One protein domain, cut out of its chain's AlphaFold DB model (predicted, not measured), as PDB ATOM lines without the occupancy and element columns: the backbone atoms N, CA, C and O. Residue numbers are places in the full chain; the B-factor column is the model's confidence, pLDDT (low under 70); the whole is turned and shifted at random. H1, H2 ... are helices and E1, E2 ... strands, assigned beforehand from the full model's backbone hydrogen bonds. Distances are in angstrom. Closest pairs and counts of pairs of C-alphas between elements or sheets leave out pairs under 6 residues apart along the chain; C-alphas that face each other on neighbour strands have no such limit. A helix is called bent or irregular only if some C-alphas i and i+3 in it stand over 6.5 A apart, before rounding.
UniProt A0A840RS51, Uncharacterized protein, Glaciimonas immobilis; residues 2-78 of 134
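AT A GLANCE: This is residues 2 to 78 of the 134 residues of an uncharacterized protein of Glaciimonas immobilis (UniProt A0A840RS51). A long helix, H1, runs along most of an elongated model, with a small two-stranded hairpin of E1 and E2 beside its first part. Residues 2 to 20, with no named element, wind at the hairpin's end of the model, and residues 68 to 78 fold back at the other end, after H1. The printed part has 77 residues with two named strands and one named helix, in the order E1, E2, H1; the sheet, in the order E1 - E2, is antiparallel. The class is mixed, helices and strands, with 37 residues, under half, in named elements. The whole is only just loose, close to compact, with a radius of gyration of the C-alphas of 14.0 A and spans of 41 by 24 by 15 A.

HOW THE PARTS SIT: After residues 2 to 20, E1, residues 21 to 25, and E2, residues 36 to 42, form a hairpin with a short link of 10 residues. They are antiparallel neighbours, with an angle of 134 degrees between their N-to-C directions. The C-alphas of Glu 23 and Asp 38, which face each other, are 4.0 A apart. N 24 and O 37 are within hydrogen-bond range at 2.9 A, and N 22 and O 41 at 3.0 A. A tight link, with 0 residues between, joins E2 to H1, residues 43 to 67. E1 and H1 have 4 pairs of C-alphas within 8 A; their closest C-alphas are those of His 22 and Glu 43, at 4.8 A. Within 10 A, residues 43 to 50 of H1 make 16 pairs of C-alphas with E1 and 4 with E2. In H1, 16 of 21 O i to N i+4 pairs are within hydrogen-bond range.

IN THESE COORDINATES: E1 begins at C-alpha 21, at (-31.752, -5.125, 5.533), and is 13.0 A long from first to last C-alpha. E2 begins at C-alpha 36, at (-39.485, -1.902, 14.457), and is 13.6 A long. H1 is 32.1 A long and ends at C-alpha 67, at (-61.363, -9.769, 22.114). It has a kink of 52 degrees near residue 57 and is irregular, with C-alphas 60 and 63 standing 7.5 A apart.

THE WHOLE: The two C-alphas farthest apart are those of Ile 17 and Ile 67, at 42.7 A. The printed part has no cut, and of its links between named elements none is long. The C-alphas of residues 2 to 20 lie 13 to 21 A from the mean of the C-alphas. The mean pLDDT of the printed part is 84.6; 16 residues are under 70, namely residues 2 to 3 and 65 to 78, of which 65 to 67 belong to H1.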
ATOM      1  N   LYS A   2     -26.873  -0.740  19.803       46.03
ATOM      2  CA  LYS A   2     -25.802  -0.904  18.799       46.03
ATOM      3  C   LYS A   2     -26.401  -1.620  17.582       46.03
ATOM      4  O   LYS A   2     -27.040  -2.649  17.769       46.03
ATOM      5  N   SER A   3     -26.224  -1.056  16.388       56.81
ATOM      6  CA  SER A   3     -26.598  -1.703  15.124       56.81
ATOM      7  C   SER A   3     -25.797  -2.999  14.980       56.81
ATOM      8  O   SER A   3     -24.578  -2.979  15.157       56.81
ATOM      9  N   SER A   4     -26.477  -4.117  14.716       72.69
ATOM     10  CA  SER A   4     -25.813  -5.344  14.271       72.69
ATOM     11  C   SER A   4     -25.471  -5.179  12.794       72.69
ATOM     12  O   SER A   4     -26.338  -4.835  11.993       72.69
ATOM     13  N   GLU A   5     -24.213  -5.411  12.426       90.25
ATOM     14  CA  GLU A   5     -23.789  -5.421  11.017       90.25
ATOM     15  C   GLU A   5     -24.073  -6.773  10.341       90.25
ATOM     16  O   GLU A   5     -23.904  -6.916   9.131       90.25
ATOM     17  N   THR A   6     -24.534  -7.767  11.104       94.38
ATOM     18  CA  THR A   6     -24.885  -9.102  10.619       94.38
ATOM     19  C   THR A   6     -26.364  -9.402  10.819       94.38
ATOM     20  O   THR A   6     -26.970  -9.013  11.823       94.38
ATOM     21  N   CYS A   7     -26.933 -10.139   9.865       95.06
ATOM     22  CA  CYS A   7     -28.250 -10.743  10.002       95.06
ATOM     23  C   CYS A   7     -28.232 -11.752  11.154       95.06
ATOM     24  O   CYS A   7     -27.389 -12.647  11.185       95.06
ATOM     25  N   TYR A   8     -29.187 -11.636  12.071       94.44
ATOM     26  CA  TYR A   8     -29.287 -12.480  13.258       94.44
ATOM     27  C   TYR A   8     -29.529 -13.960  12.928       94.44
ATOM     28  O   TYR A   8     -29.055 -14.826  13.653       94.44
ATOM     29  N   LEU A   9     -30.250 -14.262  11.840       94.50
ATOM     30  CA  LEU A   9     -30.633 -15.641  11.516       94.50
ATOM     31  C   LEU A   9     -29.601 -16.377  10.654       94.50
ATOM     32  O   LEU A   9     -29.326 -17.546  10.899       94.50
ATOM     33  N   CYS A  10     -29.063 -15.729   9.618       95.81
ATOM     34  CA  CYS A  10     -28.099 -16.369   8.712       95.81
ATOM     35  C   CYS A  10     -26.640 -15.999   8.994       95.81
ATOM     36  O   CYS A  10     -25.763 -16.477   8.279       95.81
ATOM     37  N   GLU A  11     -26.391 -15.128   9.979       95.44
ATOM     38  CA  GLU A  11     -25.069 -14.673  10.442       95.44
ATOM     39  C   GLU A  11     -24.211 -13.959   9.379       95.44
ATOM     40  O   GLU A  11     -23.060 -13.599   9.626       95.44
ATOM     41  N   LYS A  12     -24.766 -13.693   8.191       95.50
ATOM     42  CA  LYS A  12     -24.077 -12.977   7.113       95.50
ATOM     43  C   LYS A  12     -24.088 -11.468   7.345       95.50
ATOM     44  O   LYS A  12     -25.069 -10.919   7.844       95.50
ATOM     45  N   LEU A  13     -23.015 -10.802   6.917       95.44
ATOM     46  CA  LEU A  13     -22.923  -9.341   6.898       95.44
ATOM     47  C   LEU A  13     -23.973  -8.746   5.961       95.44
ATOM     48  O   LEU A  13     -24.140  -9.222   4.835       95.44
ATOM     49  N   PHE A  14     -24.642  -7.690   6.421       95.06
ATOM     50  CA  PHE A  14     -25.563  -6.936   5.585       95.06
ATOM     51  C   PHE A  14     -24.833  -6.318   4.396       95.06
ATOM     52  O   PHE A  14     -23.724  -5.795   4.515       95.06
ATOM     53  N   ASN A  15     -25.476  -6.359   3.236       92.88
ATOM     54  CA  ASN A  15     -24.979  -5.753   2.013       92.88
ATOM     55  C   ASN A  15     -26.147  -5.295   1.125       92.88
ATOM     56  O   ASN A  15     -27.312  -5.534   1.430       92.88
ATOM     57  N   SER A  16     -25.839  -4.615   0.025       90.56
ATOM     58  CA  SER A  16     -26.846  -4.068  -0.895       90.56
ATOM     59  C   SER A  16     -27.217  -5.015  -2.046       90.56
ATOM     60  O   SER A  16     -27.769  -4.550  -3.038       90.56
ATOM     61  N   ILE A  17     -26.864  -6.304  -1.964       90.38
ATOM     62  CA  ILE A  17     -26.995  -7.268  -3.067       90.38
ATOM     63  C   ILE A  17     -27.888  -8.448  -2.670       90.38
ATOM     64  O   ILE A  17     -28.951  -8.624  -3.253       90.38
ATOM     65  N   ASP A  18     -27.461  -9.269  -1.710       90.06
ATOM     66  CA  ASP A  18     -28.108 -10.542  -1.359       90.06
ATOM     67  C   ASP A  18     -28.465 -10.669   0.132       90.06
ATOM     68  O   ASP A  18     -29.269 -11.523   0.510       90.06
ATOM     69  N   VAL A  19     -27.905  -9.809   0.985       94.31
ATOM     70  CA  VAL A  19     -28.206  -9.739   2.423       94.31
ATOM     71  C   VAL A  19     -28.703  -8.332   2.749       94.31
ATOM     72  O   VAL A  19     -28.099  -7.599   3.528       94.31
ATOM     73  N   VAL A  20     -29.799  -7.936   2.100       95.00
ATOM     74  CA  VAL A  20     -30.409  -6.606   2.244       95.00
ATOM     75  C   VAL A  20     -31.190  -6.525   3.550       95.00
ATOM     76  O   VAL A  20     -31.919  -7.456   3.886       95.00
ATOM     77  N   LYS A  21     -31.023  -5.425   4.290       94.50
ATOM     78  CA  LYS A  21     -31.752  -5.125   5.533       94.50
ATOM     79  C   LYS A  21     -33.268  -5.134   5.317       94.50
ATOM     80  O   LYS A  21     -33.741  -4.622   4.306       94.50
ATOM     81  N   HIS A  22     -34.011  -5.666   6.281       93.38
ATOM     82  CA  HIS A  22     -35.470  -5.733   6.250       93.38
ATOM     83  C   HIS A  22     -36.057  -5.190   7.549       93.38
ATOM     84  O   HIS A  22     -35.546  -5.478   8.631       93.38
ATOM     85  N   GLU A  23     -37.108  -4.377   7.436       92.75
ATOM     86  CA  GLU A  23     -37.796  -3.800   8.588       92.75
ATOM     87  C   GLU A  23     -38.694  -4.851   9.249       92.75
ATOM     88  O   GLU A  23     -39.679  -5.287   8.664       92.75
ATOM     89  N   GLU A  24     -38.374  -5.201  10.491       90.94
ATOM     90  CA  GLU A  24     -39.064  -6.236  11.260       90.94
ATOM     91  C   GLU A  24     -39.662  -5.683  12.546       90.94
ATOM     92  O   GLU A  24     -39.090  -4.800  13.194       90.94
ATOM     93  N   HIS A  25     -40.788  -6.249  12.976       90.69
ATOM     94  CA  HIS A  25     -41.357  -5.973  14.292       90.69
ATOM     95  C   HIS A  25     -40.627  -6.786  15.376       90.69
ATOM     96  O   HIS A  25     -40.611  -8.010  15.339       90.69
ATOM     97  N   ILE A  26     -40.065  -6.119  16.394       90.12
ATOM     98  CA  ILE A  26     -39.376  -6.796  17.517       90.12
ATOM     99  C   ILE A  26     -40.351  -7.623  18.357       90.12
ATOM    100  O   ILE A  26     -40.042  -8.716  18.823       90.12
ATOM    101  N   ILE A  27     -41.533  -7.055  18.581       88.94
ATOM    102  CA  ILE A  27     -42.676  -7.729  19.185       88.94
ATOM    103  C   ILE A  27     -43.716  -7.845  18.087       88.94
ATOM    104  O   ILE A  27     -43.986  -6.860  17.406       88.94
ATOM    105  N   GLN A  28     -44.335  -9.012  17.959       87.12
ATOM    106  CA  GLN A  28     -45.301  -9.269  16.902       87.12
ATOM    107  C   GLN A  28     -46.419  -8.227  16.849       87.12
ATOM    108  O   GLN A  28     -47.123  -7.977  17.832       87.12
ATOM    109  N   ASN A  29     -46.651  -7.674  15.660       83.50
ATOM    110  CA  ASN A  29     -47.712  -6.692  15.436       83.50
ATOM    111  C   ASN A  29     -49.110  -7.260  15.754       83.50
ATOM    112  O   ASN A  29     -49.997  -6.528  16.189       83.50
ATOM    113  N   ALA A  30     -49.305  -8.578  15.618       80.25
ATOM    114  CA  ALA A  30     -50.565  -9.251  15.951       80.25
ATOM    115  C   ALA A  30     -50.997  -9.101  17.418       80.25
ATOM    116  O   ALA A  30     -52.199  -9.189  17.683       80.25
ATOM    117  N   ILE A  31     -50.044  -8.861  18.326       82.75
ATOM    118  CA  ILE A  31     -50.260  -8.599  19.758       82.75
ATOM    119  C   ILE A  31     -49.938  -7.142  20.132       82.75
ATOM    120  O   ILE A  31     -49.653  -6.842  21.286       82.75
ATOM    121  N   GLY A  32     -49.974  -6.230  19.153       81.19
ATOM    122  CA  GLY A  32     -49.806  -4.790  19.371       81.19
ATOM    123  C   GLY A  32     -48.358  -4.303  19.407       81.19
ATOM    124  O   GLY A  32     -48.116  -3.160  19.790       81.19
ATOM    125  N   GLY A  33     -47.384  -5.124  19.010       87.00
ATOM    126  CA  GLY A  33     -45.997  -4.677  18.917       87.00
ATOM    127  C   GLY A  33     -45.806  -3.586  17.858       87.00
ATOM    128  O   GLY A  33     -46.206  -3.747  16.708       87.00
ATOM    129  N   LYS A  34     -45.202  -2.459  18.259       87.25
ATOM    130  CA  LYS A  34     -44.947  -1.286  17.394       87.25
ATOM    131  C   LYS A  34     -43.473  -1.000  17.144       87.25
ATOM    132  O   LYS A  34     -43.143  -0.274  16.212       87.25
ATOM    133  N   LEU A  35     -42.592  -1.533  17.987       91.50
ATOM    134  CA  LEU A  35     -41.160  -1.319  17.849       91.50
ATOM    135  C   LEU A  35     -40.655  -2.081  16.625       91.50
ATOM    136  O   LEU A  35     -40.773  -3.307  16.577       91.50
ATOM    137  N   ARG A  36     -40.085  -1.348  15.669       91.56
ATOM    138  CA  ARG A  36     -39.485  -1.902  14.457       91.56
ATOM    139  C   ARG A  36     -37.972  -1.749  14.462       91.56
ATOM    140  O   ARG A  36     -37.438  -0.850  15.112       91.56
ATOM    141  N   SER A  37     -37.297  -2.630  13.737       91.75
ATOM    142  CA  SER A  37     -35.859  -2.578  13.506       91.75
ATOM    143  C   SER A  37     -35.542  -3.081  12.108       91.75
ATOM    144  O   SER A  37     -35.968  -4.165  11.734       91.75
ATOM    145  N   ASP A  38     -34.731  -2.332  11.371       91.31
ATOM    146  CA  ASP A  38     -34.230  -2.706  10.043       91.31
ATOM    147  C   ASP A  38     -32.868  -3.425  10.090       91.31
ATOM    148  O   ASP A  38     -32.377  -3.934   9.087       91.31
ATOM    149  N   SER A  39     -32.231  -3.478  11.261       90.06
ATOM    150  CA  SER A  39     -30.857  -3.969  11.422       90.06
ATOM    151  C   SER A  39     -30.747  -5.365  12.046       90.06
ATOM    152  O   SER A  39     -29.710  -5.673  12.633       90.06
ATOM    153  N   ILE A  40     -31.806  -6.183  12.031       93.25
ATOM    154  CA  ILE A  40     -31.806  -7.504  12.698       93.25
ATOM    155  C   ILE A  40     -31.876  -8.646  11.695       93.25
ATOM    156  O   ILE A  40     -31.099  -9.590  11.816       93.25
ATOM    157  N   LEU A  41     -32.750  -8.568  10.692       95.50
ATOM    158  CA  LEU A  41     -32.882  -9.605   9.672       95.50
ATOM    159  C   LEU A  41     -32.631  -9.043   8.280       95.50
ATOM    160  O   LEU A  41     -32.875  -7.869   8.003       95.50
ATOM    161  N   CYS A  42     -32.122  -9.909   7.406       96.44
ATOM    162  CA  CYS A  42     -32.162  -9.645   5.978       96.44
ATOM    163  C   CYS A  42     -33.507 -10.077   5.395       96.44
ATOM    164  O   CYS A  42     -34.158 -10.955   5.955       96.44
ATOM    165  N   GLU A  43     -33.877  -9.520   4.245       95.88
ATOM    166  CA  GLU A  43     -35.177  -9.733   3.592       95.88
ATOM    167  C   GLU A  43     -35.524 -11.211   3.429       95.88
ATOM    168  O   GLU A  43     -36.574 -11.650   3.878       95.88
ATOM    169  N   LYS A  44     -34.590 -12.028   2.930       96.25
ATOM    170  CA  LYS A  44     -34.812 -13.473   2.779       96.25
ATOM    171  C   LYS A  44     -35.138 -14.175   4.104       96.25
ATOM    172  O   LYS A  44     -35.984 -15.069   4.151       96.25
ATOM    173  N   CYS A  45     -34.420 -13.830   5.173       96.44
ATOM    174  CA  CYS A  45     -34.651 -14.405   6.497       96.44
ATOM    175  C   CYS A  45     -35.965 -13.899   7.095       96.44
ATOM    176  O   CYS A  45     -36.710 -14.701   7.653       96.44
ATOM    177  N   GLY A  46     -36.243 -12.607   6.924       95.06
ATOM    178  CA  GLY A  46     -37.481 -11.954   7.320       95.06
ATOM    179  C   GLY A  46     -38.704 -12.584   6.676       95.06
ATOM    180  O   GLY A  46     -39.562 -13.110   7.369       95.06
ATOM    181  N   GLU A  47     -38.723 -12.700   5.348       94.81
ATOM    182  CA  GLU A  47     -39.796 -13.371   4.605       94.81
ATOM    183  C   GLU A  47     -39.991 -14.830   5.040       94.81
ATOM    184  O   GLU A  47     -41.122 -15.308   5.164       94.81
ATOM    185  N   THR A  48     -38.892 -15.543   5.317       96.19
ATOM    186  CA  THR A  48     -38.956 -16.929   5.800       96.19
ATOM    187  C   THR A  48     -39.656 -17.002   7.158       96.19
ATOM    188  O   THR A  48     -40.553 -17.830   7.332       96.19
ATOM    189  N   LEU A  49     -39.284 -16.153   8.120       94.75
ATOM    190  CA  LEU A  49     -39.944 -16.106   9.430       94.75
ATOM    191  C   LEU A  49     -41.372 -15.560   9.329       94.75
ATOM    192  O   LEU A  49     -42.274 -16.127   9.942       94.75
ATOM    193  N   GLY A  50     -41.608 -14.577   8.465       93.19
ATOM    194  CA  GLY A  50     -42.927 -14.047   8.144       93.19
ATOM    195  C   GLY A  50     -43.905 -15.146   7.730       93.19
ATOM    196  O   GLY A  50     -45.027 -15.226   8.234       93.19
ATOM    197  N   GLY A  51     -43.464 -16.053   6.855       93.62
ATOM    198  CA  GLY A  51     -44.271 -17.190   6.414       93.62
ATOM    199  C   GLY A  51     -44.352 -18.345   7.418       93.62
ATOM    200  O   GLY A  51     -45.405 -18.970   7.542       93.62
ATOM    201  N   THR A  52     -43.261 -18.661   8.121       95.56
ATOM    202  CA  THR A  52     -43.158 -19.898   8.928       95.56
ATOM    203  C   THR A  52     -43.454 -19.716  10.413       95.56
ATOM    204  O   THR A  52     -43.799 -20.689  11.083       95.56
ATOM    205  N   VAL A  53     -43.349 -18.494  10.929       92.75
ATOM    206  CA  VAL A  53     -43.549 -18.158  12.344       92.75
ATOM    207  C   VAL A  53     -44.656 -17.127  12.486       92.75
ATOM    208  O   VAL A  53     -45.641 -17.391  13.178       92.75
ATOM    209  N   ASP A  54     -44.545 -15.990  11.797       90.62
ATOM    210  CA  ASP A  54     -45.441 -14.862  12.036       90.62
ATOM    211  C   ASP A  54     -46.855 -15.165  11.569       90.62
ATOM    212  O   ASP A  54     -47.794 -15.033  12.351       90.62
ATOM    213  N   ALA A  55     -47.029 -15.646  10.336       90.31
ATOM    214  CA  ALA A  55     -48.346 -15.994   9.815       90.31
ATOM    215  C   ALA A  55     -49.062 -17.075  10.662       90.31
ATOM    216  O   ALA A  55     -50.214 -16.845  11.048       90.31
ATOM    217  N   PRO A  56     -48.424 -18.206  11.038       92.25
ATOM    218  CA  PRO A  56     -49.022 -19.169  11.964       92.25
ATOM    219  C   PRO A  56     -49.356 -18.579  13.338       92.25
ATOM    220  O   PRO A  56     -50.438 -18.842  13.867       92.25
ATOM    221  N   PHE A  57     -48.465 -17.760  13.905       90.00
ATOM    222  CA  PHE A  57     -48.692 -17.112  15.196       90.00
ATOM    223  C   PHE A  57     -49.887 -16.157  15.139       90.00
ATOM    224  O   PHE A  57     -50.796 -16.262  15.961       90.00
ATOM    225  N   VAL A  58     -49.927 -15.269  14.139       86.50
ATOM    226  CA  VAL A  58     -51.030 -14.328  13.895       86.50
ATOM    227  C   VAL A  58     -52.350 -15.079  13.777       86.50
ATOM    228  O   VAL A  58     -53.342 -14.662  14.375       86.50
ATOM    229  N   ASN A  59     -52.365 -16.191  13.038       85.56
ATOM    230  CA  ASN A  59     -53.555 -17.016  12.880       85.56
ATOM    231  C   ASN A  59     -54.018 -17.598  14.226       85.56
ATOM    232  O   ASN A  59     -55.192 -17.475  14.573       85.56
ATOM    233  N   ALA A  60     -53.093 -18.143  15.024       85.88
ATOM    234  CA  ALA A  60     -53.395 -18.730  16.329       85.88
ATOM    235  C   ALA A  60     -53.937 -17.711  17.349       85.88
ATOM    236  O   ALA A  60     -54.808 -18.045  18.150       85.88
ATOM    237  N   VAL A  61     -53.456 -16.463  17.318       82.50
ATOM    238  CA  VAL A  61     -53.868 -15.408  18.269       82.50
ATOM    239  C   VAL A  61     -54.942 -14.465  17.717       82.50
ATOM    240  O   VAL A  61     -55.357 -13.527  18.401       82.50
ATOM    241  N   SER A  62     -55.414 -14.691  16.489       77.38
ATOM    242  CA  SER A  62     -56.386 -13.827  15.807       77.38
ATOM    243  C   SER A  62     -57.681 -13.652  16.611       77.38
ATOM    244  O   SER A  62     -58.111 -12.520  16.829       77.38
ATOM    245  N   SER A  63     -58.238 -14.729  17.163       72.06
ATOM    246  CA  SER A  63     -59.439 -14.665  18.006       72.06
ATOM    247  C   SER A  63     -59.219 -13.840  19.278       72.06
ATOM    248  O   SER A  63     -60.071 -13.045  19.655       72.06
ATOM    249  N   LEU A  64     -58.052 -13.955  19.920       72.44
ATOM    250  CA  LEU A  64     -57.734 -13.173  21.122       72.44
ATOM    251  C   LEU A  64     -57.582 -11.685  20.805       72.44
ATOM    252  O   LEU A  64     -58.022 -10.833  21.572       72.44
ATOM    253  N   SER A  65     -57.011 -11.359  19.648       69.56
ATOM    254  CA  SER A  65     -56.856  -9.965  19.232       69.56
ATOM    255  C   SER A  65     -58.178  -9.249  18.959       69.56
ATOM    256  O   SER A  65     -58.260  -8.048  19.180       69.56
ATOM    257  N   GLY A  66     -59.214  -9.971  18.518       66.25
ATOM    258  CA  GLY A  66     -60.562  -9.416  18.365       66.25
ATOM    259  C   GLY A  66     -61.275  -9.192  19.701       66.25
ATOM    260  O   GLY A  66     -62.200  -8.387  19.779       66.25
ATOM    261  N   ILE A  67     -60.842  -9.895  20.751       67.44
ATOM    262  CA  ILE A  67     -61.363  -9.769  22.114       67.44
ATOM    263  C   ILE A  67     -60.711  -8.587  22.842       67.44
ATOM    264  O   ILE A  67     -61.384  -7.849  23.560       67.44
ATOM    265  N   ILE A  68     -59.406  -8.386  22.652       67.88
ATOM    266  CA  ILE A  68     -58.667  -7.279  23.262       67.88
ATOM    267  C   ILE A  68     -58.869  -6.036  22.386       67.88
ATOM    268  O   ILE A  68     -58.080  -5.754  21.485       67.88
ATOM    269  N   ALA A  69     -59.949  -5.304  22.664       56.22
ATOM    270  CA  ALA A  69     -60.481  -4.194  21.864       56.22
ATOM    271  C   ALA A  69     -59.502  -3.031  21.570       56.22
ATOM    272  O   ALA A  69     -59.832  -2.145  20.784       56.22
ATOM    273  N   GLU A  70     -58.306  -3.024  22.164       60.88
ATOM    274  CA  GLU A  70     -57.313  -1.946  22.052       60.88
ATOM    275  C   GLU A  70     -56.004  -2.358  21.361       60.88
ATOM    276  O   GLU A  70     -55.087  -1.543  21.243       60.88
ATOM    277  N   LEU A  71     -55.886  -3.597  20.868       66.94
ATOM    278  CA  LEU A  71     -54.703  -4.003  20.107       66.94
ATOM    279  C   LEU A  71     -54.738  -3.400  18.698       66.94
ATOM    280  O   LEU A  71     -55.144  -4.038  17.727       66.94
ATOM    281  N   ALA A  72     -54.281  -2.154  18.582       64.25
ATOM    282  CA  ALA A  72     -54.065  -1.504  17.299       64.25
ATOM    283  C   ALA A  72     -53.030  -2.298  16.492       64.25
ATOM    284  O   ALA A  72     -51.873  -2.419  16.897       64.25
ATOM    285  N   ARG A  73     -53.419  -2.802  15.320       67.12
ATOM    286  CA  ARG A  73     -52.531  -3.494  14.377       67.12
ATOM    287  C   ARG A  73     -52.094  -2.542  13.275       67.12
ATOM    288  O   ARG A  73     -52.873  -1.710  12.833       67.12
ATOM    289  N   ASP A  74     -50.856  -2.684  12.812       60.47
ATOM    290  CA  ASP A  74     -50.372  -1.928  11.647       60.47
ATOM    291  C   ASP A  74     -50.965  -2.437  10.322       60.47
ATOM    292  O   ASP A  74     -50.923  -1.731   9.317       60.47
ATOM    293  N   ARG A  75     -51.472  -3.679  10.291       62.34
ATOM    294  CA  ARG A  75     -51.999  -4.350   9.096       62.34
ATOM    295  C   ARG A  75     -53.144  -5.290   9.482       62.34
ATOM    296  O   ARG A  75     -52.995  -6.053  10.437       62.34
ATOM    297  N   GLY A  76     -54.217  -5.270   8.687       64.38
ATOM    298  CA  GLY A  76     -55.397  -6.130   8.831       64.38
ATOM    299  C   GLY A  76     -56.326  -5.731   9.981       64.38
ATOM    300  O   GLY A  76     -55.868  -5.333  11.052       64.38
ATOM    301  N   ASP A  77     -57.633  -5.883   9.768       63.41
ATOM    302  CA  ASP A  77     -58.627  -5.642  10.814       63.41
ATOM    303  C   ASP A  77     -58.693  -6.828  11.794       63.41
ATOM    304  O   ASP A  77     -58.521  -7.987  11.384       63.41
ATOM    305  N   PRO A  78     -58.935  -6.580  13.097       64.25
ATOM    306  CA  PRO A  78     -59.226  -7.645  14.047       64.25
ATOM    307  C   PRO A  78     -60.425  -8.463  13.560       64.25
ATOM    308  O   PRO A  78     -61.486  -7.915  13.258       64.25
TER     309      PRO A  78